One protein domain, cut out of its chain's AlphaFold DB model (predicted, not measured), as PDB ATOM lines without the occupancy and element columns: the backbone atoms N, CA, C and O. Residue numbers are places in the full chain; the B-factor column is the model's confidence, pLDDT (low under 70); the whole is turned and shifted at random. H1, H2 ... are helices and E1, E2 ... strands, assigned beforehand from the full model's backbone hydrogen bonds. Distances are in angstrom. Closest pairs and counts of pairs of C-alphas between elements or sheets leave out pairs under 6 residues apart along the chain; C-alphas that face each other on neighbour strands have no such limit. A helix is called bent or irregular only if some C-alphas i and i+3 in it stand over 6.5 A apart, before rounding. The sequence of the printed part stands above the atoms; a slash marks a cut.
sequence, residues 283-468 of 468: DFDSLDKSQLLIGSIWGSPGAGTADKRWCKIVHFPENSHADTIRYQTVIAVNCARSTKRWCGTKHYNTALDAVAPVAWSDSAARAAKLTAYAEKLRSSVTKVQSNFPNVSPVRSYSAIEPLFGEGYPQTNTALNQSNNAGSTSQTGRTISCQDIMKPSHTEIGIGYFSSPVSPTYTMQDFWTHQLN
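AT A GLANCE: This is residues 283 to 468 of the 468 residues of an uncharacterized protein of Vibrio splendidus (UniProt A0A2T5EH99). A long, bent two-stranded hairpin, E3 and E4, runs through the body, with the long helix H4 packed on one face and H3 and the short H5 over the other. H1 and H2 pack on H3, a second, smaller hairpin of E1 and E2 lies beyond H5, and H6 sits near the end of E4. The 186 printed residues hold six named helices and four named strands in the order H1 H2 H3 H4 H5 E1 E2 H6 E3 E4, in two antiparallel sheets, E1 - E2 and E3 - E4. The class is mixed, helices and strands, though under half of the residues are in named elements. The whole is compact, with a radius of gyration of the C-alphas of 15.6 A and spans of 44 by 40 by 27 A.

IN THESE COORDINATES: E3, residues 443 to 452, is 28.3 A long and begins at C-alpha 443 (153.860, 133.996, 176.401). E4, residues 458 to 467, is 24.5 A long and ends at C-alpha 467 (154.230, 134.644, 170.826). E3 bends by 50 degrees at residue 449 and E4 by 68 degrees at residue 462. H4, residues 362 to 378, measures 24.5 A, and H3, residues 322 to 337, 22.5 A. The short helices are H1, residues 289 to 293, from C-alpha 289 (164.382, 136.487, 188.473), H2, residues 308 to 312, H5, residues 400 to 404, and H6, residues 430 to 436. E1 is residues 409 to 412 and E2 residues 417 to 422, 14.1 A long.

HOW THE PARTS SIT: The hairpin E3 and E4 is antiparallel at 160 degrees, with N 447 and O 464 2.8 A apart, within hydrogen-bond range. Closest between H4 and E3 are the C-alphas of Lys 369 and Gly 447, 3.8 A; between H3 and E3, those of Thr 329 and Ile 446, 7.0 A. H3 is the hub: it touches H1 (Leu 293 and Tyr 327, closest C-alphas, 6.3 A) with residues 326 to 331 alone, H2 (Trp 310 and Cys 335, 4.7 A) with residues 331 to 336 alone, and H5 (Ala 332 and Ile 400, 5.8 A). H6 is close to H3 but not clearly touching, the closest C-alphas, of Val 333 and Ile 436, being 7.3 A apart. In the hairpin E1 and E2, antiparallel at 155 degrees, N 412 and O 417 are 2.8 A apart, within hydrogen-bond range; the closest C-alphas of H5 and E2, of Phe 404 and Ala 421, are 4.8 A apart. H4 is apart from H1, H2, H3, H5 and H6. Every O i to N i+4 pair is within hydrogen-bond range in H1, H3, H4, H5 and H6; H2 has 0 of 1, but 2 of 2 O i to N i+3 pairs.

THE WHOLE: The two C-alphas farthest apart, of Ala 414 and Pro 455, are 49.3 A apart. The printed part has no cut and ends at residue 468, the chain's last. The links H1 to H2, H3 to H4 and H4 to H5 are long, with 14, 24 and 21 residues. The mean pLDDT of the printed part is 88.0; residues 345 to 349, 379 to 386 and 455 to 456 are under 70.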
ATOM      1  N   ASP A 283     167.047 148.546 189.830       95.25
ATOM      2  CA  ASP A 283     168.200 147.666 189.644       95.25
ATOM      3  C   ASP A 283     167.726 146.281 189.202       95.25
ATOM      4  O   ASP A 283     166.940 145.647 189.915       95.25
ATOM      5  N   PHE A 284     168.215 145.780 188.065       95.56
ATOM      6  CA  PHE A 284     167.954 144.408 187.640       95.56
ATOM      7  C   PHE A 284     168.265 143.393 188.749       95.56
ATOM      8  O   PHE A 284     167.488 142.453 188.940       95.56
ATOM      9  N   ASP A 285     169.353 143.561 189.503       94.00
ATOM     10  CA  ASP A 285     169.785 142.626 190.549       94.00
ATOM     11  C   ASP A 285     168.968 142.686 191.839       94.00
ATOM     12  O   ASP A 285     168.997 141.732 192.617       94.00
ATOM     13  N   SER A 286     168.124 143.708 192.004       94.00
ATOM     14  CA  SER A 286     167.096 143.724 193.055       94.00
ATOM     15  C   SER A 286     165.878 142.834 192.747       94.00
ATOM     16  O   SER A 286     165.102 142.518 193.650       94.00
ATOM     17  N   LEU A 287     165.690 142.421 191.486       95.81
ATOM     18  CA  LEU A 287     164.479 141.732 191.032       95.81
ATOM     19  C   LEU A 287     164.522 140.214 191.257       95.81
ATOM     20  O   LEU A 287     165.499 139.539 190.922       95.81
ATOM     21  N   ASP A 288     163.392 139.655 191.699       96.56
ATOM     22  CA  ASP A 288     163.158 138.209 191.674       96.56
ATOM     23  C   ASP A 288     163.122 137.720 190.218       96.56
ATOM     24  O   ASP A 288     162.177 137.961 189.464       96.56
ATOM     25  N   LYS A 289     164.175 136.996 189.832       96.06
ATOM     26  CA  LYS A 289     164.382 136.487 188.473       96.06
ATOM     27  C   LYS A 289     163.321 135.458 188.047       96.06
ATOM     28  O   LYS A 289     163.059 135.319 186.853       96.06
ATOM     29  N   SER A 290     162.691 134.755 188.994       96.50
ATOM     30  CA  SER A 290     161.604 133.808 188.710       96.50
ATOM     31  C   SER A 290     160.304 134.543 188.379       96.50
ATOM     32  O   SER A 290     159.691 134.256 187.350       96.50
ATOM     33  N   GLN A 291     159.946 135.559 189.177       97.00
ATOM     34  CA  GLN A 291     158.803 136.442 188.914       97.00
ATOM     35  C   GLN A 291     159.011 137.252 187.625       97.00
ATOM     36  O   GLN A 291     158.066 137.498 186.876       97.00
ATOM     37  N   LEU A 292     160.263 137.612 187.321       96.44
ATOM     38  CA  LEU A 292     160.647 138.255 186.068       96.44
ATOM     39  C   LEU A 292     160.279 137.388 184.865       96.44
ATOM     40  O   LEU A 292     159.554 137.847 183.986       96.44
ATOM     41  N   LEU A 293     160.735 136.132 184.836       97.19
ATOM     42  CA  LEU A 293     160.497 135.241 183.699       97.19
ATOM     43  C   LEU A 293     159.029 134.860 183.533       97.19
ATOM     44  O   LEU A 293     158.593 134.722 182.397       97.19
ATOM     45  N   ILE A 294     158.248 134.737 184.607       96.69
ATOM     46  CA  ILE A 294     156.799 134.494 184.488       96.69
ATOM     47  C   ILE A 294     155.981 135.791 184.305       96.69
ATOM     48  O   ILE A 294     154.755 135.746 184.321       96.69
ATOM     49  N   GLY A 295     156.638 136.942 184.111       94.19
ATOM     50  CA  GLY A 295     155.993 138.221 183.792       94.19
ATOM     51  C   GLY A 295     155.168 138.838 184.929       94.19
ATOM     52  O   GLY A 295     154.313 139.681 184.659       94.19
ATOM     53  N   SER A 296     155.394 138.425 186.183       95.38
ATOM     54  CA  SER A 296     154.492 138.683 187.316       95.38
ATOM     55  C   SER A 296     154.935 139.767 188.306       95.38
ATOM     56  O   SER A 296     154.166 140.097 189.203       95.38
ATOM     57  N   ILE A 297     156.139 140.346 188.169       94.06
ATOM     58  CA  ILE A 297     156.691 141.307 189.157       94.06
ATOM     59  C   ILE A 297     155.705 142.449 189.477       94.06
ATOM     60  O   ILE A 297     155.552 142.835 190.634       94.06
ATOM     61  N   TRP A 298     155.015 142.966 188.455       94.81
ATOM     62  CA  TRP A 298     154.082 144.097 188.569       94.81
ATOM     63  C   TRP A 298     152.752 143.859 187.835       94.81
ATOM     64  O   TRP A 298     152.146 144.790 187.309       94.81
ATOM     65  N   GLY A 299     152.305 142.607 187.733       90.12
ATOM     66  CA  GLY A 299     151.083 142.252 187.010       90.12
ATOM     67  C   GLY A 299     150.924 140.743 186.860       90.12
ATOM     68  O   GLY A 299     151.535 139.983 187.601       90.12
ATOM     69  N   SER A 300     150.134 140.309 185.877       94.06
ATOM     70  CA  SER A 300     150.008 138.893 185.517       94.06
ATOM     71  C   SER A 300     149.857 138.752 184.002       94.06
ATOM     72  O   SER A 300     149.117 139.543 183.407       94.06
ATOM     73  N   PRO A 301     150.498 137.762 183.355       94.56
ATOM     74  CA  PRO A 301     150.333 137.548 181.924       94.56
ATOM     75  C   PRO A 301     148.868 137.399 181.503       94.56
ATOM     76  O   PRO A 301     148.086 136.715 182.162       94.56
ATOM     77  N   GLY A 302     148.488 138.071 180.416       88.00
ATOM     78  CA  GLY A 302     147.108 138.082 179.911       88.00
ATOM     79  C   GLY A 302     146.080 138.874 180.738       88.00
ATOM     80  O   GLY A 302     144.926 138.954 180.319       88.00
ATOM     81  N   ALA A 303     146.459 139.488 181.865       91.94
ATOM     82  CA  ALA A 303     145.570 140.312 182.687       91.94
ATOM     83  C   ALA A 303     146.056 141.770 182.818       91.94
ATOM     84  O   ALA A 303     147.215 142.038 183.131       91.94
ATOM     85  N   GLY A 304     145.140 142.724 182.625       92.38
ATOM     86  CA  GLY A 304     145.410 144.155 182.800       92.38
ATOM     87  C   GLY A 304     146.361 144.735 181.748       92.38
ATOM     88  O   GLY A 304     146.218 144.474 180.554       92.38
ATOM     89  N   THR A 305     147.322 145.534 182.207       94.62
ATOM     90  CA  THR A 305     148.312 146.245 181.388       94.62
ATOM     91  C   THR A 305     149.695 146.068 182.014       94.62
ATOM     92  O   THR A 305     149.815 146.078 183.237       94.62
ATOM     93  N   ALA A 306     150.740 145.897 181.201       96.88
ATOM     94  CA  ALA A 306     152.114 145.832 181.687       96.88
ATOM     95  C   ALA A 306     152.531 147.167 182.334       96.88
ATOM     96  O   ALA A 306     152.253 148.242 181.810       96.88
ATOM     97  N   ASP A 307     153.206 147.099 183.479       96.56
ATOM     98  CA  ASP A 307     153.635 148.281 184.230       96.56
ATOM     99  C   ASP A 307     154.785 149.024 183.515       96.56
ATOM    100  O   ASP A 307     155.733 148.408 183.031       96.56
ATOM    101  N   LYS A 308     154.759 150.363 183.487       94.44
ATOM    102  CA  LYS A 308     155.857 151.167 182.915       94.44
ATOM    103  C   LYS A 308     157.208 150.926 183.601       94.44
ATOM    104  O   LYS A 308     158.243 151.196 182.997       94.44
ATOM    105  N   ARG A 309     157.223 150.378 184.822       95.88
ATOM    106  CA  ARG A 309     158.437 149.944 185.534       95.88
ATOM    107  C   ARG A 309     159.288 148.938 184.759       95.88
ATOM    108  O   ARG A 309     160.504 148.956 184.925       95.88
ATOM    109  N   TRP A 310     158.721 148.173 183.821       95.81
ATOM    110  CA  TRP A 310     159.513 147.356 182.888       95.81
ATOM    111  C   TRP A 310     160.510 148.182 182.054       95.81
ATOM    112  O   TRP A 310     161.589 147.692 181.735       95.81
ATOM    113  N   CYS A 311     160.190 149.440 181.733       95.00
ATOM    114  CA  CYS A 311     161.072 150.345 180.991       95.00
ATOM    115  C   CYS A 311     162.115 151.066 181.866       95.00
ATOM    116  O   CYS A 311     162.949 151.774 181.315       95.00
ATOM    117  N   LYS A 312     162.061 150.908 183.197       95.69
ATOM    118  CA  LYS A 312     162.947 151.567 184.178       95.69
ATOM    119  C   LYS A 312     164.096 150.680 184.666       95.69
ATOM    120  O   LYS A 312     164.875 151.094 185.524       95.69
ATOM    121  N   ILE A 313     164.165 149.439 184.184       96.00
ATOM    122  CA  ILE A 313     165.167 148.467 184.626       96.00
ATOM    123  C   ILE A 313     166.529 148.827 184.022       96.00
ATOM    124  O   ILE A 313     166.627 149.058 182.815       96.00
ATOM    125  N   VAL A 314     167.559 148.855 184.866       94.69
ATOM    126  CA  VAL A 314     168.965 149.150 184.532       94.69
ATOM    127  C   VAL A 314     169.897 148.062 185.088       94.69
ATOM    128  O   VAL A 314     169.423 147.094 185.677       94.69
ATOM    129  N   HIS A 315     171.213 148.189 184.874       92.06
ATOM    130  CA  HIS A 315     172.231 147.192 185.259       92.06
ATOM    131  C   HIS A 315     171.987 145.791 184.663       92.06
ATOM    132  O   HIS A 315     172.080 144.763 185.335       92.06
ATOM    133  N   PHE A 316     171.663 145.725 183.368       90.00
ATOM    134  CA  PHE A 316     171.571 144.444 182.668       90.00
ATOM    135  C   PHE A 316     172.927 143.717 182.669       90.00
ATOM    136  O   PHE A 316     173.950 144.357 182.430       90.00
ATOM    137  N   PRO A 317     172.970 142.381 182.834       85.88
ATOM    138  CA  PRO A 317     174.226 141.648 182.762       85.88
ATOM    139  C   PRO A 317     174.869 141.796 181.379       85.88
ATOM    140  O   PRO A 317     174.253 141.468 180.364       85.88
ATOM    141  N   GLU A 318     176.130 142.227 181.334       76.44
ATOM    142  CA  GLU A 318     176.889 142.474 180.096       76.44
ATOM    143  C   GLU A 318     177.360 141.187 179.383       76.44
ATOM    144  O   GLU A 318     178.411 141.153 178.750       76.44
ATOM    145  N   ASN A 319     176.618 140.083 179.491       80.88
ATOM    146  CA  ASN A 319     176.997 138.793 178.916       80.88
ATOM    147  C   ASN A 319     175.924 138.251 177.963       80.88
ATOM    148  O   ASN A 319     174.735 138.522 178.095       80.88
ATOM    149  N   SER A 320     176.346 137.415 177.015       81.50
ATOM    150  CA  SER A 320     175.456 136.796 176.027       81.50
ATOM    151  C   SER A 320     174.935 135.417 176.474       81.50
ATOM    152  O   SER A 320     174.768 134.526 175.633       81.50
ATOM    153  N   HIS A 321     174.776 135.174 177.782       88.50
ATOM    154  CA  HIS A 321     174.246 133.900 178.278       88.50
ATOM    155  C   HIS A 321     172.750 133.763 177.966       88.50
ATOM    156  O   HIS A 321     172.020 134.749 177.870       88.50
ATOM    157  N   ALA A 322     172.283 132.518 177.826       89.19
ATOM    158  CA  ALA A 322     170.891 132.235 177.476       89.19
ATOM    159  C   ALA A 322     169.901 132.848 178.481       89.19
ATOM    160  O   ALA A 322     168.911 133.438 178.063       89.19
ATOM    161  N   ASP A 323     170.185 132.781 179.784       93.12
ATOM    162  CA  ASP A 323     169.301 133.350 180.809       93.12
ATOM    163  C   ASP A 323     169.254 134.881 180.756       93.12
ATOM    164  O   ASP A 323     168.171 135.456 180.795       93.12
ATOM    165  N   THR A 324     170.389 135.548 180.529       93.12
ATOM    166  CA  THR A 324     170.438 136.999 180.270       93.12
ATOM    167  C   THR A 324     169.555 137.393 179.087       93.12
ATOM    168  O   THR A 324     168.765 138.330 179.192       93.12
ATOM    169  N   ILE A 325     169.618 136.631 177.990       94.69
ATOM    170  CA  ILE A 325     168.771 136.830 176.807       94.69
ATOM    171  C   ILE A 325     167.282 136.616 177.139       94.69
ATOM    172  O   ILE A 325     166.446 137.397 176.681       94.69
ATOM    173  N   ARG A 326     166.936 135.618 177.967       96.88
ATOM    174  CA  ARG A 326     165.557 135.397 178.449       96.88
ATOM    175  C   ARG A 326     165.036 136.596 179.243       96.88
ATOM    176  O   ARG A 326     163.974 137.119 178.908       96.88
ATOM    177  N   TYR A 327     165.794 137.067 180.238       97.31
ATOM    178  CA  TYR A 327     165.409 138.224 181.054       97.31
ATOM    179  C   TYR A 327     165.240 139.482 180.192       97.31
ATOM    180  O   TYR A 327     164.187 140.113 180.231       97.31
ATOM    181  N   GLN A 328     166.232 139.804 179.354       96.19
ATOM    182  CA  GLN A 328     166.181 140.955 178.446       96.19
ATOM    183  C   GLN A 328     164.997 140.877 177.465       96.19
ATOM    184  O   GLN A 328     164.387 141.903 177.179       96.19
ATOM    185  N   THR A 329     164.631 139.678 176.992       97.12
ATOM    186  CA  THR A 329     163.461 139.478 176.117       97.12
ATOM    187  C   THR A 329     162.164 139.872 176.815       97.12
ATOM    188  O   THR A 329     161.397 140.675 176.281       97.12
ATOM    189  N   VAL A 330     161.925 139.332 178.015       97.69
ATOM    190  CA  VAL A 330     160.699 139.615 178.778       97.69
ATOM    191  C   VAL A 330     160.631 141.094 179.164       97.69
ATOM    192  O   VAL A 330     159.580 141.713 179.021       97.69
ATOM    193  N   ILE A 331     161.758 141.692 179.562       97.38
ATOM    194  CA  ILE A 331     161.841 143.111 179.936       97.38
ATOM    195  C   ILE A 331     161.554 144.025 178.740       97.38
ATOM    196  O   ILE A 331     160.674 144.880 178.832       97.38
ATOM    197  N   ALA A 332     162.227 143.826 177.602       96.06
ATOM    198  CA  ALA A 332     162.044 144.672 176.421       96.06
ATOM    199  C   ALA A 332     160.612 144.591 175.863       96.06
ATOM    200  O   ALA A 332     160.044 145.610 175.461       96.06
ATOM    201  N   VAL A 333     159.998 143.402 175.876       96.69
ATOM    202  CA  VAL A 333     158.630 143.213 175.372       96.69
ATOM    203  C   VAL A 333     157.562 143.670 176.362       96.69
ATOM    204  O   VAL A 333     156.595 144.300 175.937       96.69
ATOM    205  N   ASN A 334     157.735 143.462 177.668       97.44
ATOM    206  CA  ASN A 334     156.794 144.006 178.651       97.44
ATOM    207  C   ASN A 334     156.910 145.529 178.772       97.44
ATOM    208  O   ASN A 334     155.889 146.200 178.917       97.44
ATOM    209  N   CYS A 335     158.106 146.095 178.584       95.94
ATOM    210  CA  CYS A 335     158.270 147.530 178.381       95.94
ATOM    211  C   CYS A 335     157.501 148.005 177.134       95.94
ATOM    212  O   CYS A 335     156.698 148.934 177.236       95.94
ATOM    213  N   ALA A 336     157.647 147.333 175.985       94.81
ATOM    214  CA  ALA A 336     156.895 147.678 174.776       94.81
ATOM    215  C   ALA A 336     155.368 147.632 174.986       94.81
ATOM    216  O   ALA A 336     154.666 148.561 174.583       94.81
ATOM    217  N   ARG A 337     154.876 146.597 175.682       95.75
ATOM    218  CA  ARG A 337     153.456 146.388 176.007       95.75
ATOM    219  C   ARG A 337     152.910 147.353 177.070       95.75
ATOM    220  O   ARG A 337     151.697 147.529 177.137       95.75
ATOM    221  N   SER A 338     153.772 148.029 177.842       95.25
ATOM    222  CA  SER A 338     153.383 149.001 178.885       95.25
ATOM    223  C   SER A 338     152.941 150.375 178.361       95.25
ATOM    224  O   SER A 338     152.388 151.191 179.103       95.25
ATOM    225  N   THR A 339     153.168 150.652 177.075       91.38
ATOM    226  CA  THR A 339     152.871 151.948 176.449       91.38
ATOM    227  C   THR A 339     151.928 151.798 175.264       91.38
ATOM    228  O   THR A 339     152.069 150.870 174.472       91.38
ATOM    229  N   LYS A 340     150.997 152.747 175.101       91.31
ATOM    230  CA  LYS A 340     150.205 152.876 173.869       91.31
ATOM    231  C   LYS A 340     151.158 153.135 172.699       91.31
ATOM    232  O   LYS A 340     151.982 154.042 172.787       91.31
ATOM    233  N   ARG A 341     151.060 152.343 171.627       89.31
ATOM    234  CA  ARG A 341     152.100 152.255 170.593       89.31
ATOM    235  C   ARG A 341     151.533 152.246 169.176       89.31
ATOM    236  O   ARG A 341     150.598 151.514 168.852       89.31
ATOM    237  N   TRP A 342     152.132 153.041 168.295       89.12
ATOM    238  CA  TRP A 342     151.805 153.053 166.874       89.12
ATOM    239  C   TRP A 342     152.426 151.856 166.137       89.12
ATOM    240  O   TRP A 342     153.627 151.813 165.875       89.12
ATOM    241  N   CYS A 343     151.581 150.894 165.767       87.12
ATOM    242  CA  CYS A 343     151.945 149.729 164.954       87.12
ATOM    243  C   CYS A 343     151.328 149.814 163.542       87.12
ATOM    244  O   CYS A 343     150.778 148.836 163.032       87.12
ATOM    245  N   GLY A 344     151.305 151.009 162.948       72.44
ATOM    246  CA  GLY A 344     150.511 151.303 161.753       72.44
ATOM    247  C   GLY A 344     151.211 151.075 160.412       72.44
ATOM    248  O   GLY A 344     152.421 151.224 160.286       72.44
ATOM    249  N   THR A 345     150.415 150.786 159.378       61.19
ATOM    250  CA  THR A 345     150.796 150.982 157.965       61.19
ATOM    251  C   THR A 345     150.078 152.216 157.408       61.19
ATOM    252  O   THR A 345     149.232 152.797 158.081       61.19
ATOM    253  N   LYS A 346     150.293 152.537 156.123       50.75
ATOM    254  CA  LYS A 346     149.504 153.516 155.343       50.75
ATOM    255  C   LYS A 346     147.968 153.335 155.432       50.75
ATOM    256  O   LYS A 346     147.235 154.251 155.070       50.75
ATOM    257  N   HIS A 347     147.482 152.174 155.887       48.84
ATOM    258  CA  HIS A 347     146.057 151.844 156.006       48.84
ATOM    259  C   HIS A 347     145.578 151.585 157.448       48.84
ATOM    260  O   HIS A 347     144.381 151.408 157.653       48.84
ATOM    261  N   TYR A 348     146.474 151.579 158.442       55.66
ATOM    262  CA  TYR A 348     146.138 151.392 159.861       55.66
ATOM    263  C   TYR A 348     146.691 152.567 160.675       55.66
ATOM    264  O   TYR A 348     147.849 152.577 161.082       55.66
ATOM    265  N   ASN A 349     145.837 153.564 160.902       65.25
ATOM    266  CA  ASN A 349     146.190 154.869 161.475       65.25
ATOM    267  C   ASN A 349     145.919 154.978 162.989       65.25
ATOM    268  O   ASN A 349     145.795 156.080 163.519       65.25
ATOM    269  N   THR A 350     145.792 153.854 163.695       71.19
ATOM    270  CA  THR A 350     145.425 153.839 165.118       71.19
ATOM    271  C   THR A 350     146.539 153.206 165.941       71.19
ATOM    272  O   THR A 350     146.948 152.077 165.671       71.19
ATOM    273  N   ALA A 351     147.020 153.922 166.957       85.69
ATOM    274  CA  ALA A 351     147.911 153.357 167.960       85.69
ATOM    275  C   ALA A 351     147.169 152.317 168.816       85.69
ATOM    276  O   ALA A 351     146.066 152.586 169.300       85.69
ATOM    277  N   LEU A 352     147.793 151.155 169.004       90.81
ATOM    278  CA  LEU A 352     147.292 150.071 169.842       90.81
ATOM    279  C   LEU A 352     147.506 150.431 171.312       90.81
ATOM    280  O   LEU A 352     148.564 150.949 171.675       90.81
ATOM    281  N   ASP A 353     146.498 150.187 172.143       92.56
ATOM    282  CA  ASP A 353     146.572 150.442 173.581       92.56
ATOM    283  C   ASP A 353     147.591 149.534 174.280       92.56
ATOM    284  O   ASP A 353     147.997 148.498 173.754       92.56
ATOM    285  N   ALA A 354     148.025 149.949 175.469       94.94
ATOM    286  CA  ALA A 354     148.917 149.155 176.304       94.94
ATOM    287  C   ALA A 354     148.196 147.890 176.809       94.94
ATOM    288  O   ALA A 354     147.032 147.941 177.209       94.94
ATOM    289  N   VAL A 355     148.893 146.753 176.812       96.38
ATOM    290  CA  VAL A 355     148.318 145.417 177.055       96.38
ATOM    291  C   VAL A 355     149.048 144.683 178.174       96.38
ATOM    292  O   VAL A 355     150.143 145.073 178.573       96.38
ATOM    293  N   ALA A 356     148.425 143.633 178.713       97.50
ATOM    294  CA  ALA A 356     148.964 142.795 179.786       97.50
ATOM    295  C   ALA A 356     150.406 142.326 179.509       97.50
ATOM    296  O   ALA A 356     150.760 142.161 178.341       97.50
ATOM    297  N   PRO A 357     151.239 142.049 180.526       97.75
ATOM    298  CA  PRO A 357     152.567 141.481 180.297       97.75
ATOM    299  C   PRO A 357     152.499 140.081 179.651       97.75
ATOM    300  O   PRO A 357     151.428 139.483 179.511       97.75
ATOM    301  N   VAL A 358     153.661 139.564 179.255       98.12
ATOM    302  CA  VAL A 358     153.890 138.179 178.824       98.12
ATOM    303  C   VAL A 358     154.961 137.509 179.687       98.12
ATOM    304  O   VAL A 358     155.844 138.177 180.232       98.12
ATOM    305  N   ALA A 359     154.878 136.184 179.787       98.25
ATOM    306  CA  ALA A 359     155.891 135.309 180.374       98.25
ATOM    307  C   ALA A 359     156.874 134.778 179.314       98.25
ATOM    308  O   ALA A 359     156.574 134.754 178.122       98.25
ATOM    309  N   TRP A 360     158.034 134.290 179.742       98.12
ATOM    310  CA  TRP A 360     158.941 133.494 178.921       98.12
ATOM    311  C   TRP A 360     158.387 132.082 178.676       98.12
ATOM    312  O   TRP A 360     157.929 131.420 179.607       98.12
ATOM    313  N   SER A 361     158.533 131.571 177.451       98.19
ATOM    314  CA  SER A 361     158.163 130.202 177.084       98.19
ATOM    315  C   SER A 361     159.232 129.505 176.248       98.19
ATOM    316  O   SER A 361     159.516 129.860 175.100       98.19
ATOM    317  N   ASP A 362     159.778 128.416 176.796       97.69
ATOM    318  CA  ASP A 362     160.717 127.531 176.094       97.69
ATOM    319  C   ASP A 362     160.065 126.789 174.910       97.69
ATOM    320  O   ASP A 362     160.762 126.212 174.069       97.69
ATOM    321  N   SER A 363     158.729 126.757 174.821       97.12
ATOM    322  CA  SER A 363     158.024 126.232 173.643       97.12
ATOM    323  C   SER A 363     158.122 127.216 172.471       97.12
ATOM    324  O   SER A 363     158.652 126.857 171.415       97.12
ATOM    325  N   ALA A 364     157.746 128.476 172.706       97.19
ATOM    326  CA  ALA A 364     157.852 129.569 171.750       97.19
ATOM    327  C   ALA A 364     159.312 129.797 171.322       97.19
ATOM    328  O   ALA A 364     159.601 129.896 170.132       97.19
ATOM    329  N   ALA A 365     160.262 129.761 172.262       97.62
ATOM    330  CA  ALA A 365     161.684 129.942 171.964       97.62
ATOM    331  C   ALA A 365     162.244 128.847 171.040       97.62
ATOM    332  O   ALA A 365     163.036 129.130 170.138       97.62
ATOM    333  N   ARG A 366     161.803 127.590 171.207       96.62
ATOM    334  CA  ARG A 366     162.168 126.493 170.293       96.62
ATOM    335  C   ARG A 366     161.586 126.699 168.895       96.62
ATOM    336  O   ARG A 366     162.315 126.496 167.927       96.62
ATOM    337  N   ALA A 367     160.333 127.140 168.781       95.44
ATOM    338  CA  ALA A 367     159.718 127.465 167.492       95.44
ATOM    339  C   ALA A 367     160.446 128.631 166.792       95.44
ATOM    340  O   ALA A 367     160.894 128.489 165.656       95.44
ATOM    341  N   ALA A 368     160.678 129.735 167.507       95.88
ATOM    342  CA  ALA A 368     161.427 130.888 167.013       95.88
ATOM    343  C   ALA A 368     162.850 130.517 166.554       95.88
ATOM    344  O   ALA A 368     163.333 131.015 165.536       95.88
ATOM    345  N   LYS A 369     163.520 129.597 167.263       94.88
ATOM    346  CA  LYS A 369     164.864 129.120 166.906       94.88
ATOM    347  C   LYS A 369     164.885 128.329 165.593       94.88
ATOM    348  O   LYS A 369     165.854 128.443 164.846       94.88
ATOM    349  N   LEU A 370     163.833 127.566 165.280       92.19
ATOM    350  CA  LEU A 370     163.711 126.886 163.982       92.19
ATOM    351  C   LEU A 370     163.608 127.902 162.833       92.19
ATOM    352  O   LEU A 370     164.305 127.752 161.829       92.19
ATOM    353  N   THR A 371     162.821 128.965 163.010       90.38
ATOM    354  CA  THR A 371     162.713 130.066 162.040       90.38
ATOM    355  C   THR A 371     164.048 130.797 161.859       90.38
ATOM    356  O   THR A 371     164.487 130.981 160.724       90.38
ATOM    357  N   ALA A 372     164.752 131.116 162.951       90.75
ATOM    358  CA  ALA A 372     166.081 131.734 162.904       90.75
ATOM    359  C   ALA A 372     167.098 130.899 162.095       90.75
ATOM    360  O   ALA A 372     167.840 131.441 161.272       90.75
ATOM    361  N   TYR A 373     167.113 129.570 162.273       88.81
ATOM    362  CA  TYR A 373     167.954 128.678 161.465       88.81
ATOM    363  C   TYR A 373     167.530 128.632 159.992       88.81
ATOM    364  O   TYR A 373     168.397 128.657 159.117       88.81
ATOM    365  N   ALA A 374     166.226 128.569 159.704       87.38
ATOM    366  CA  ALA A 374     165.722 128.535 158.332       87.38
ATOM    367  C   ALA A 374     166.111 129.802 157.551       87.38
ATOM    368  O   ALA A 374     166.575 129.707 156.413       87.38
ATOM    369  N   GLU A 375     166.009 130.973 158.182       85.06
ATOM    370  CA  GLU A 375     166.436 132.242 157.587       85.06
ATOM    371  C   GLU A 375     167.957 132.322 157.423       85.06
ATOM    372  O   GLU A 375     168.436 132.719 156.357       85.06
ATOM    373  N   LYS A 376     168.732 131.854 158.412       82.81
ATOM    374  CA  LYS A 376     170.196 131.807 158.297       82.81
ATOM    375  C   LYS A 376     170.665 130.941 157.123       82.81
ATOM    376  O   LYS A 376     171.636 131.304 156.467       82.81
ATOM    377  N   LEU A 377     169.989 129.820 156.860       82.94
ATOM    378  CA  LEU A 377     170.296 128.916 155.742       82.94
ATOM    379  C   LEU A 377     169.872 129.476 154.376       82.94
ATOM    380  O   LEU A 377     170.455 129.107 153.360       82.94
ATOM    381  N   ARG A 378     168.860 130.352 154.339       77.56
ATOM    382  CA  ARG A 378     168.400 131.030 153.115       77.56
ATOM    383  C   ARG A 378     169.243 132.245 152.748       77.56
ATOM    384  O   ARG A 378     169.369 132.556 151.565       77.56
ATOM    385  N   SER A 379     169.822 132.917 153.739       65.50
ATOM    386  CA  SER A 379     170.770 134.000 153.501       65.50
ATOM    387  C   SER A 379     172.080 133.439 152.944       65.50
ATOM    388  O   SER A 379     172.833 132.762 153.644       65.50
ATOM    389  N   SER A 380     172.431 133.822 151.713       57.62
ATOM    390  CA  SER A 380     173.851 133.907 151.361       57.62
ATOM    391  C   SER A 380     174.543 134.881 152.334       57.62
ATOM    392  O   SER A 380     173.888 135.696 152.982       57.62
ATOM    393  N   VAL A 381     175.861 134.759 152.513       51.06
ATOM    394  CA  VAL A 381     176.593 135.197 153.733       51.06
ATOM    395  C   VAL A 381     176.665 136.734 153.955       51.06
ATOM    396  O   VAL A 381     177.363 137.211 154.845       51.06
ATOM    397  N   THR A 382     175.930 137.541 153.189       50.81
ATOM    398  CA  THR A 382     175.840 139.007 153.313       50.81
ATOM    399  C   THR A 382     174.507 139.464 153.931       50.81
ATOM    400  O   THR A 382     173.611 138.659 154.162       50.81
ATOM    401  N   LYS A 383     174.385 140.768 154.246       52.44
ATOM    402  CA  LYS A 383     173.236 141.409 154.927       52.44
ATOM    403  C   LYS A 383     171.924 141.397 154.104       52.44
ATOM    404  O   LYS A 383     171.384 142.459 153.792       52.44
ATOM    405  N   VAL A 384     171.389 140.232 153.750       52.84
ATOM    406  CA  VAL A 384     170.025 140.132 153.213       52.84
ATOM    407  C   VAL A 384     169.058 140.364 154.372       52.84
ATOM    408  O   VAL A 384     169.006 139.576 155.314       52.84
ATOM    409  N   GLN A 385     168.316 141.472 154.339       62.38
ATOM    410  CA  GLN A 385     167.282 141.714 155.339       62.38
ATOM    411  C   GLN A 385     166.171 140.672 155.182       62.38
ATOM    412  O   GLN A 385     165.642 140.494 154.086       62.38
ATOM    413  N   SER A 386     165.808 139.990 156.272       69.88
ATOM    414  CA  SER A 386     164.654 139.095 156.244       69.88
ATOM    415  C   SER A 386     163.371 139.896 156.017       69.88
ATOM    416  O   SER A 386     163.126 140.913 156.680       69.88
ATOM    417  N   ASN A 387     162.549 139.395 155.093       71.81
ATOM    418  CA  ASN A 387     161.205 139.902 154.821       71.81
ATOM    419  C   ASN A 387     160.187 139.460 155.887       71.81
ATOM    420  O   ASN A 387     159.065 139.970 155.898       71.81
ATOM    421  N   PHE A 388     160.541 138.524 156.775       81.31
ATOM    422  CA  PHE A 388     159.663 138.140 157.873       81.31
ATOM    423  C   PHE A 388     159.632 139.249 158.936       81.31
ATOM    424  O   PHE A 388     160.682 139.722 159.378       81.31
ATOM    425  N   PRO A 389     158.440 139.698 159.366       78.75
ATOM    426  CA  PRO A 389     158.324 140.843 160.262       78.75
ATOM    427  C   PRO A 389     158.849 140.544 161.667       78.75
ATOM    428  O   PRO A 389     159.347 141.456 162.321       78.75
ATOM    429  N   ASN A 390     158.772 139.286 162.113       84.75
ATOM    430  CA  ASN A 390     159.267 138.830 163.409       84.75
ATOM    431  C   ASN A 390     160.775 138.535 163.433       84.75
ATOM    432  O   ASN A 390     161.276 138.133 164.481       84.75
ATOM    433  N   VAL A 391     161.497 138.738 162.322       87.88
ATOM    434  CA  VAL A 391     162.935 138.463 162.196       87.88
ATOM    435  C   VAL A 391     163.740 139.766 162.135       87.88
ATOM    436  O   VAL A 391     163.432 140.680 161.369       87.88
ATOM    437  N   SER A 392     164.816 139.831 162.920       87.44
ATOM    438  CA  SER A 392     165.783 140.927 162.964       87.44
ATOM    439  C   SER A 392     167.203 140.383 162.717       87.44
ATOM    440  O   SER A 392     167.753 139.688 163.575       87.44
ATOM    441  N   PRO A 393     167.824 140.669 161.556       81.94
ATOM    442  CA  PRO A 393     169.177 140.222 161.199       81.94
ATOM    443  C   PRO A 393     170.267 141.148 161.782       81.94
ATOM    444  O   PRO A 393     171.268 141.450 161.131       81.94
ATOM    445  N   VAL A 394     170.025 141.679 162.984       84.94
ATOM    446  CA  VAL A 394     170.971 142.522 163.724       84.94
ATOM    447  C   VAL A 394     171.943 141.617 164.474       84.94
ATOM    448  O   VAL A 394     171.530 140.679 165.157       84.94
ATOM    449  N   ARG A 395     173.244 141.901 164.369       87.44
ATOM    450  CA  ARG A 395     174.275 141.178 165.121       87.44
ATOM    451  C   ARG A 395     174.464 141.841 166.478       87.44
ATOM    452  O   ARG A 395     175.069 142.904 166.531       87.44
ATOM    453  N   SER A 396     173.985 141.201 167.542       88.44
ATOM    454  CA  SER A 396     174.049 141.741 168.904       88.44
ATOM    455  C   SER A 396     174.445 140.689 169.941       88.44
ATOM    456  O   SER A 396     174.301 139.481 169.729       88.44
ATOM    457  N   TYR A 397     174.924 141.162 171.091       89.00
ATOM    458  CA  TYR A 397     175.081 140.364 172.309       89.00
ATOM    459  C   TYR A 397     173.840 140.431 173.217       89.00
ATOM    460  O   TYR A 397     173.705 139.598 174.111       89.00
ATOM    461  N   SER A 398     172.942 141.396 172.981       90.56
ATOM    462  CA  SER A 398     171.747 141.668 173.781       90.56
ATOM    463  C   SER A 398     170.466 141.332 173.016       90.56
ATOM    464  O   SER A 398     170.394 141.502 171.802       90.56
ATOM    465  N   ALA A 399     169.423 140.906 173.733       94.12
ATOM    466  CA  ALA A 399     168.082 140.768 173.165       94.12
ATOM    467  C   ALA A 399     167.362 142.121 172.996       94.12
ATOM    468  O   ALA A 399     166.411 142.211 172.223       94.12
ATOM    469  N   ILE A 400     167.802 143.176 173.696       94.50
ATOM    470  CA  ILE A 400     167.129 144.483 173.689       94.50
ATOM    471  C   ILE A 400     167.257 145.150 172.315       94.50
ATOM    472  O   ILE A 400     166.253 145.557 171.742       94.50
ATOM    473  N   GLU A 401     168.457 145.185 171.738       91.94
ATOM    474  CA  GLU A 401     168.729 145.806 170.434       91.94
ATOM    475  C   GLU A 401     167.874 145.241 169.269       91.94
ATOM    476  O   GLU A 401     167.227 146.030 168.578       91.94
ATOM    477  N   PRO A 402     167.760 143.915 169.035       92.44
ATOM    478  CA  PRO A 402     166.908 143.376 167.969       92.44
ATOM    479  C   PRO A 402     165.402 143.513 168.249       92.44
ATOM    480  O   PRO A 402     164.613 143.586 167.299       92.44
ATOM    481  N   LEU A 403     164.987 143.543 169.524       94.38
ATOM    482  CA  LEU A 403     163.586 143.712 169.920       94.38
ATOM    483  C   LEU A 403     163.143 145.174 169.848       94.38
ATOM    484  O   LEU A 403     162.067 145.452 169.325       94.38
ATOM    485  N   PHE A 404     163.947 146.108 170.350       91.81
ATOM    486  CA  PHE A 404     163.579 147.508 170.568       91.81
ATOM    487  C   PHE A 404     164.205 148.460 169.539       91.81
ATOM    488  O   PHE A 404     163.511 149.343 169.041       91.81
ATOM    489  N   GLY A 405     165.441 148.211 169.098       86.75
ATOM    490  CA  GLY A 405     165.997 148.765 167.859       86.75
ATOM    491  C   GLY A 405     167.323 149.501 167.981       86.75
ATOM    492  O   GLY A 405     167.494 150.362 168.837       86.75
ATOM    493  N   GLU A 406     168.206 149.221 167.019       81.00
ATOM    494  CA  GLU A 406     169.458 149.951 166.772       81.00
ATOM    495  C   GLU A 406     169.227 151.435 166.420       81.00
ATOM    496  O   GLU A 406     170.092 152.252 166.695       81.00
ATOM    497  N   GLY A 407     168.075 151.781 165.825       82.94
ATOM    498  CA  GLY A 407     167.756 153.129 165.337       82.94
ATOM    499  C   GLY A 407     166.664 153.860 166.128       82.94
ATOM    500  O   GLY A 407     166.013 153.291 167.000       82.94
ATOM    501  N   TYR A 408     166.445 155.127 165.775       86.06
ATOM    502  CA  TYR A 408     165.574 156.073 166.485       86.06
ATOM    503  C   TYR A 408     164.097 155.643 166.602       86.06
ATOM    504  O   TYR A 408     163.545 155.087 165.645       86.06
ATOM    505  N   PRO A 409     163.422 155.993 167.720       87.06
ATOM    506  CA  PRO A 409     161.968 155.937 167.856       87.06
ATOM    507  C   PRO A 409     161.222 156.611 166.698       87.06
ATOM    508  O   PRO A 409     161.683 157.593 166.116       87.06
ATOM    509  N   GLN A 410     160.035 156.101 166.381       85.12
ATOM    510  CA  GLN A 410     159.218 156.578 165.266       85.12
ATOM    511  C   GLN A 410     158.078 157.467 165.772       85.12
ATOM    512  O   GLN A 410     157.358 157.087 166.694       85.12
ATOM    513  N   THR A 411     157.833 158.597 165.108       81.44
ATOM    514  CA  THR A 411     156.695 159.478 165.416       81.44
ATOM    515  C   THR A 411     155.920 159.814 164.148       81.44
ATOM    516  O   THR A 411     156.465 160.368 163.196       81.44
ATOM    517  N   ASN A 412     154.622 159.519 164.151       79.06
ATOM    518  CA  ASN A 412     153.669 159.999 163.163       79.06
ATOM    519  C   ASN A 412     153.123 161.358 163.622       79.06
ATOM    520  O   ASN A 412     152.157 161.440 164.386       79.06
ATOM    521  N   THR A 413     153.762 162.428 163.152       78.25
ATOM    522  CA  THR A 413     153.439 163.816 163.517       78.25
ATOM    523  C   THR A 413     152.042 164.252 163.074       78.25
ATOM    524  O   THR A 413     151.414 165.047 163.765       78.25
ATOM    525  N   ALA A 414     151.512 163.698 161.978       80.38
ATOM    526  CA  ALA A 414     150.174 164.028 161.478       80.38
ATOM    527  C   ALA A 414     149.040 163.503 162.379       80.38
ATOM    528  O   ALA A 414     147.943 164.054 162.366       80.38
ATOM    529  N   LEU A 415     149.299 162.439 163.149       77.94
ATOM    530  CA  LEU A 415     148.331 161.824 164.065       77.94
ATOM    531  C   LEU A 415     148.697 162.008 165.546       77.94
ATOM    532  O   LEU A 415     147.954 161.551 166.410       77.94
ATOM    533  N   ASN A 416     149.843 162.638 165.830       82.44
ATOM    534  CA  ASN A 416     150.472 162.703 167.149       82.44
ATOM    535  C   ASN A 416     150.571 161.322 167.839       82.44
ATOM    536  O   ASN A 416     150.214 161.153 169.004       82.44
ATOM    537  N   GLN A 417     151.011 160.310 167.084       84.75
ATOM    538  CA  GLN A 417     151.181 158.934 167.561       84.75
ATOM    539  C   GLN A 417     152.657 158.538 167.499       84.75
ATOM    540  O   GLN A 417     153.327 158.820 166.508       84.75
ATOM    541  N   SER A 418     153.158 157.844 168.520       86.06
ATOM    542  CA  SER A 418     154.556 157.412 168.597       86.06
ATOM    543  C   SER A 418     154.701 155.898 168.730       86.06
ATOM    544  O   SER A 418     153.800 155.176 169.165       86.06
ATOM    545  N   ASN A 419     155.873 155.412 168.338       87.50
ATOM    546  CA  ASN A 419     156.391 154.101 168.667       87.50
ATOM    547  C   ASN A 419     157.795 154.306 169.239       87.50
ATOM    548  O   ASN A 419     158.701 154.736 168.531       87.50
ATOM    549  N   ASN A 420     157.966 154.011 170.527       87.69
ATOM    550  CA  ASN A 420     159.239 154.149 171.234       87.69
ATOM    551  C   ASN A 420     160.321 153.154 170.765       87.69
ATOM    552  O   ASN A 420     161.440 153.230 171.254       87.69
ATOM    553  N   ALA A 421     160.026 152.269 169.805       90.69
ATOM    554  CA  ALA A 421     160.982 151.360 169.178       90.69
ATOM    555  C   ALA A 421     161.391 151.776 167.751       90.69
ATOM    556  O   ALA A 421     160.588 152.287 166.959       90.69
ATOM    557  N   GLY A 422     162.646 151.477 167.408       87.81
ATOM    558  CA  GLY A 422     163.252 151.750 166.108       87.81
ATOM    559  C   GLY A 422     162.647 150.923 164.975       87.81
ATOM    560  O   GLY A 422     162.340 149.746 165.143       87.81
ATOM    561  N   SER A 423     162.494 151.523 163.793       82.38
ATOM    562  CA  SER A 423     161.748 150.943 162.658       82.38
ATOM    563  C   SER A 423     162.283 149.607 162.124       82.38
ATOM    564  O   SER A 423     161.525 148.842 161.525       82.38
ATOM    565  N   THR A 424     163.566 149.298 162.344       80.38
ATOM    566  CA  THR A 424     164.188 148.029 161.935       80.38
ATOM    567  C   THR A 424     163.959 146.885 162.927       80.38
ATOM    568  O   THR A 424     164.141 145.725 162.539       80.38
ATOM    569  N   SER A 425     163.524 147.183 164.156       89.62
ATOM    570  CA  SER A 425     163.366 146.229 165.261       89.62
ATOM    571  C   SER A 425     162.071 145.428 165.193       89.62
ATOM    572  O   SER A 425     161.115 145.809 164.518       89.62
ATOM    573  N   GLN A 426     161.997 144.326 165.937       90.94
ATOM    574  CA  GLN A 426     160.769 143.531 165.995       90.94
ATOM    575  C   GLN A 426     159.606 144.348 166.595       90.94
ATOM    576  O   GLN A 426     158.535 144.434 165.996       90.94
ATOM    577  N   THR A 427     159.794 145.030 167.725       91.19
ATOM    578  CA  THR A 427     158.715 145.810 168.361       91.19
ATOM    579  C   THR A 427     158.404 147.134 167.622       91.19
ATOM    580  O   THR A 427     157.397 147.781 167.923       91.19
ATOM    581  N   GLY A 428     159.237 147.536 166.649       88.38
ATOM    582  CA  GLY A 428     159.060 148.719 165.794       88.38
ATOM    583  C   GLY A 428     158.491 148.439 164.392       88.38
ATOM    584  O   GLY A 428     157.790 149.292 163.843       88.38
ATOM    585  N   ARG A 429     158.731 147.252 163.811       87.50
ATOM    586  CA  ARG A 429     158.173 146.819 162.513       87.50
ATOM    587  C   ARG A 429     156.671 146.567 162.618       87.50
ATOM    588  O   ARG A 429     156.250 145.735 163.410       87.50
ATOM    589  N   THR A 430     155.873 147.178 161.741       86.31
ATOM    590  CA  THR A 430     154.390 147.129 161.746       86.31
ATOM    591  C   THR A 430     153.767 145.791 162.188       86.31
ATOM    592  O   THR A 430     153.148 145.741 163.243       86.31
ATOM    593  N   ILE A 431     153.895 144.713 161.399       87.31
ATOM    594  CA  ILE A 431     153.169 143.449 161.648       87.31
ATOM    595  C   ILE A 431     153.623 142.805 162.967       87.31
ATOM    596  O   ILE A 431     152.813 142.286 163.722       87.31
ATOM    597  N   SER A 432     154.916 142.893 163.269       91.06
ATOM    598  CA  SER A 432     155.506 142.354 164.494       91.06
ATOM    599  C   SER A 432     155.126 143.183 165.728       91.06
ATOM    600  O   SER A 432     154.797 142.628 166.766       91.06
ATOM    601  N   CYS A 433     155.044 144.509 165.599       92.00
ATOM    602  CA  CYS A 433     154.470 145.405 166.602       92.00
ATOM    603  C   CYS A 433     152.993 145.058 166.872       92.00
ATOM    604  O   CYS A 433     152.592 144.991 168.029       92.00
ATOM    605  N   GLN A 434     152.193 144.779 165.834       91.38
ATOM    606  CA  GLN A 434     150.793 144.355 165.993       91.38
ATOM    607  C   GLN A 434     150.669 143.017 166.735       91.38
ATOM    608  O   GLN A 434     149.791 142.884 167.584       91.38
ATOM    609  N   ASP A 435     151.550 142.055 166.449       92.38
ATOM    610  CA  ASP A 435     151.580 140.753 167.127       92.38
ATOM    611  C   ASP A 435     152.012 140.903 168.598       92.38
ATOM    612  O   ASP A 435     151.306 140.485 169.516       92.38
ATOM    613  N   ILE A 436     153.106 141.631 168.845       94.81
ATOM    614  CA  ILE A 436     153.630 141.941 170.185       94.81
ATOM    615  C   ILE A 436     152.619 142.712 171.043       94.81
ATOM    616  O   ILE A 436     152.533 142.462 172.244       94.81
ATOM    617  N   MET A 437     151.828 143.613 170.459       94.56
ATOM    618  CA  MET A 437     150.797 144.386 171.166       94.56
ATOM    619  C   MET A 437     149.429 143.685 171.217       94.56
ATOM    620  O   MET A 437     148.448 144.275 171.671       94.56
ATOM    621  N   LYS A 438     149.316 142.431 170.767       93.50
ATOM    622  CA  LYS A 438     148.045 141.701 170.767       93.50
ATOM    623  C   LYS A 438     147.692 141.221 172.187       93.50
ATOM    624  O   LYS A 438     148.486 140.487 172.787       93.50
ATOM    625  N   PRO A 439     146.498 141.551 172.726       93.88
ATOM    626  CA  PRO A 439     146.121 141.186 174.096       93.88
ATOM    627  C   PRO A 439     146.021 139.678 174.352       93.88
ATOM    628  O   PRO A 439     146.169 139.248 175.489       93.88
ATOM    629  N   SER A 440     145.749 138.875 173.315       95.00
ATOM    630  CA  SER A 440     145.565 137.425 173.453       95.00
ATOM    631  C   SER A 440     146.855 136.664 173.747       95.00
ATOM    632  O   SER A 440     146.772 135.524 174.183       95.00
ATOM    633  N   HIS A 441     148.015 137.258 173.454       96.44
ATOM    634  CA  HIS A 441     149.302 136.620 173.693       96.44
ATOM    635  C   HIS A 441     149.736 136.830 175.141       96.44
ATOM    636  O   HIS A 441     149.716 137.960 175.646       96.44
ATOM    637  N   THR A 442     150.112 135.731 175.789       97.31
ATOM    638  CA  THR A 442     150.483 135.648 177.209       97.31
ATOM    639  C   THR A 442     151.891 135.094 177.405       97.31
ATOM    640  O   THR A 442     152.478 135.300 178.468       97.31
ATOM    641  N   GLU A 443     152.478 134.472 176.382       98.12
ATOM    642  CA  GLU A 443     153.860 133.996 176.401       98.12
ATOM    643  C   GLU A 443     154.670 134.523 175.211       98.12
ATOM    644  O   GLU A 443     154.141 134.722 174.118       98.12
ATOM    645  N   ILE A 444     155.983 134.664 175.401       98.12
ATOM    646  CA  ILE A 444     156.967 134.934 174.354       98.12
ATOM    647  C   ILE A 444     158.184 134.016 174.487       98.12
ATOM    648  O   ILE A 444     158.625 133.679 175.584       98.12
ATOM    649  N   GLY A 445     158.794 133.664 173.361       97.81
ATOM    650  CA  GLY A 445     160.154 133.141 173.332       97.81
ATOM    651  C   GLY A 445     160.951 133.709 172.164       97.81
ATOM    652  O   GLY A 445     160.395 133.988 171.101       97.81
ATOM    653  N   ILE A 446     162.261 133.870 172.362       97.06
ATOM    654  CA  ILE A 446     163.192 134.332 171.328       97.06
ATOM    655  C   ILE A 446     164.097 133.188 170.858       97.06
ATOM    656  O   ILE A 446     164.533 132.346 171.645       97.06
ATOM    657  N   GLY A 447     164.386 133.167 169.562       95.19
ATOM    658  CA  GLY A 447     165.340 132.278 168.913       95.19
ATOM    659  C   GLY A 447     166.343 133.082 168.095       95.19
ATOM    660  O   GLY A 447     166.051 134.186 167.652       95.19
ATOM    661  N   TYR A 448     167.546 132.548 167.924       93.44
ATOM    662  CA  TYR A 448     168.656 133.242 167.273       93.44
ATOM    663  C   TYR A 448     169.708 132.236 166.795       93.44
ATOM    664  O   TYR A 448     169.785 131.103 167.288       93.44
ATOM    665  N   PHE A 449     170.532 132.662 165.842       89.25
ATOM    666  CA  PHE A 449     171.713 131.941 165.391       89.25
ATOM    667  C   PHE A 449     172.958 132.416 166.149       89.25
ATOM    668  O   PHE A 449     173.291 133.599 166.131       89.25
ATOM    669  N   SER A 450     173.679 131.484 166.772       88.69
ATOM    670  CA  SER A 450     174.862 131.778 167.585       88.69
ATOM    671  C   SER A 450     176.173 131.643 166.818       88.69
ATOM    672  O   SER A 450     176.448 130.608 166.215       88.69
ATOM    673  N   SER A 451     177.017 132.670 166.911       83.44
ATOM    674  CA  SER A 451     178.395 132.693 166.411       83.44
ATOM    675  C   SER A 451     179.361 132.967 167.574       83.44
ATOM    676  O   SER A 451     179.390 134.096 168.076       83.44
ATOM    677  N   PRO A 452     180.151 131.980 168.037       79.50
ATOM    678  CA  PRO A 452     181.152 132.205 169.078       79.50
ATOM    679  C   PRO A 452     182.167 133.277 168.656       79.50
ATOM    680  O   PRO A 452     182.664 133.243 167.531       79.50
ATOM    681  N   VAL A 453     182.474 134.219 169.554       75.75
ATOM    682  CA  VAL A 453     183.512 135.251 169.348       75.75
ATOM    683  C   VAL A 453     184.651 135.071 170.351       75.75
ATOM    684  O   VAL A 453     185.819 135.188 169.994       75.75
ATOM    685  N   SER A 454     184.320 134.725 171.595       70.38
ATOM    686  CA  SER A 454     185.265 134.329 172.640       70.38
ATOM    687  C   SER A 454     184.622 133.275 173.564       70.38
ATOM    688  O   SER A 454     183.436 132.974 173.406       70.38
ATOM    689  N   PRO A 455     185.349 132.718 174.555       66.69
ATOM    690  CA  PRO A 455     184.766 131.807 175.546       66.69
ATOM    691  C   PRO A 455     183.632 132.418 176.386       66.69
ATOM    692  O   PRO A 455     182.805 131.680 176.913       66.69
ATOM    693  N   THR A 456     183.593 133.748 176.522       62.47
ATOM    694  CA  THR A 456     182.596 134.487 177.319       62.47
ATOM    695  C   THR A 456     181.560 135.226 176.469       62.47
ATOM    696  O   THR A 456     180.462 135.486 176.954       62.47
ATOM    697  N   TYR A 457     181.870 135.526 175.202       72.38
ATOM    698  CA  TYR A 457     181.005 136.287 174.301       72.38
ATOM    699  C   TYR A 457     180.632 135.488 173.050       72.38
ATOM    700  O   TYR A 457     181.470 135.114 172.225       72.38
ATOM    701  N   THR A 458     179.330 135.275 172.878       82.00
ATOM    702  CA  THR A 458     178.717 134.692 171.683       82.00
ATOM    703  C   THR A 458     177.882 135.765 171.000       82.00
ATOM    704  O   THR A 458     176.890 136.231 171.555       82.00
ATOM    705  N   MET A 459     178.278 136.154 169.791       86.44
ATOM    706  CA  MET A 459     177.494 137.075 168.975       86.44
ATOM    707  C   MET A 459     176.280 136.332 168.426       86.44
ATOM    708  O   MET A 459     176.431 135.267 167.822       86.44
ATOM    709  N   GLN A 460     175.095 136.902 168.600       89.62
ATOM    710  CA  GLN A 460     173.853 136.345 168.081       89.62
ATOM    711  C   GLN A 460     173.402 137.133 166.843       89.62
ATOM    712  O   GLN A 460     173.734 138.307 166.684       89.62
ATOM    713  N   ASP A 461     172.680 136.473 165.946       87.19
ATOM    714  CA  ASP A 461     172.235 137.001 164.652       87.19
ATOM    715  C   ASP A 461     170.911 136.313 164.247       87.19
ATOM    716  O   ASP A 461     170.562 135.273 164.812       87.19
ATOM    717  N   PHE A 462     170.178 136.849 163.265       88.00
ATOM    718  CA  PHE A 462     168.876 136.315 162.808       88.00
ATOM    719  C   PHE A 462     167.870 136.094 163.957       88.00
ATOM    720  O   PHE A 462     167.182 135.072 164.039       88.00
ATOM    721  N   TRP A 463     167.792 137.063 164.867       92.69
ATOM    722  CA  TRP A 463     166.874 137.040 165.999       92.69
ATOM    723  C   TRP A 463     165.432 136.936 165.523       92.69
ATOM    724  O   TRP A 463     165.007 137.687 164.653       92.69
ATOM    725  N   THR A 464     164.662 136.052 166.137       94.00
ATOM    726  CA  THR A 464     163.254 135.809 165.828       94.00
ATOM    727  C   THR A 464     162.475 135.704 167.129       94.00
ATOM    728  O   THR A 464     162.961 135.043 168.043       94.00
ATOM    729  N   HIS A 465     161.283 136.291 167.233       95.38
ATOM    730  CA  HIS A 465     160.356 135.967 168.326       95.38
ATOM    731  C   HIS A 465     159.210 135.066 167.853       95.38
ATOM    732  O   HIS A 465     158.873 135.007 166.665       95.38
ATOM    733  N   GLN A 466     158.602 134.396 168.826       96.62
ATOM    734  CA  GLN A 466     157.315 133.720 168.735       96.62
ATOM    735  C   GLN A 466     156.492 134.113 169.965       96.62
ATOM    736  O   GLN A 466     157.029 134.129 171.073       96.62
ATOM    737  N   LEU A 467     155.209 134.400 169.766       95.44
ATOM    738  CA  LEU A 467     154.230 134.644 170.826       95.44
ATOM    739  C   LEU A 467     153.191 133.511 170.850       95.44
ATOM    740  O   LEU A 467     152.866 132.968 169.788       95.44
ATOM    741  N   ASN A 468     152.683 133.168 172.038       93.12
ATOM    742  CA  ASN A 468     151.555 132.243 172.237       93.12
ATOM    743  C   ASN A 468     150.407 132.978 172.932       93.12
ATOM    744  O   ASN A 468     150.671 133.676 173.937       93.12
TER     745      ASN A 468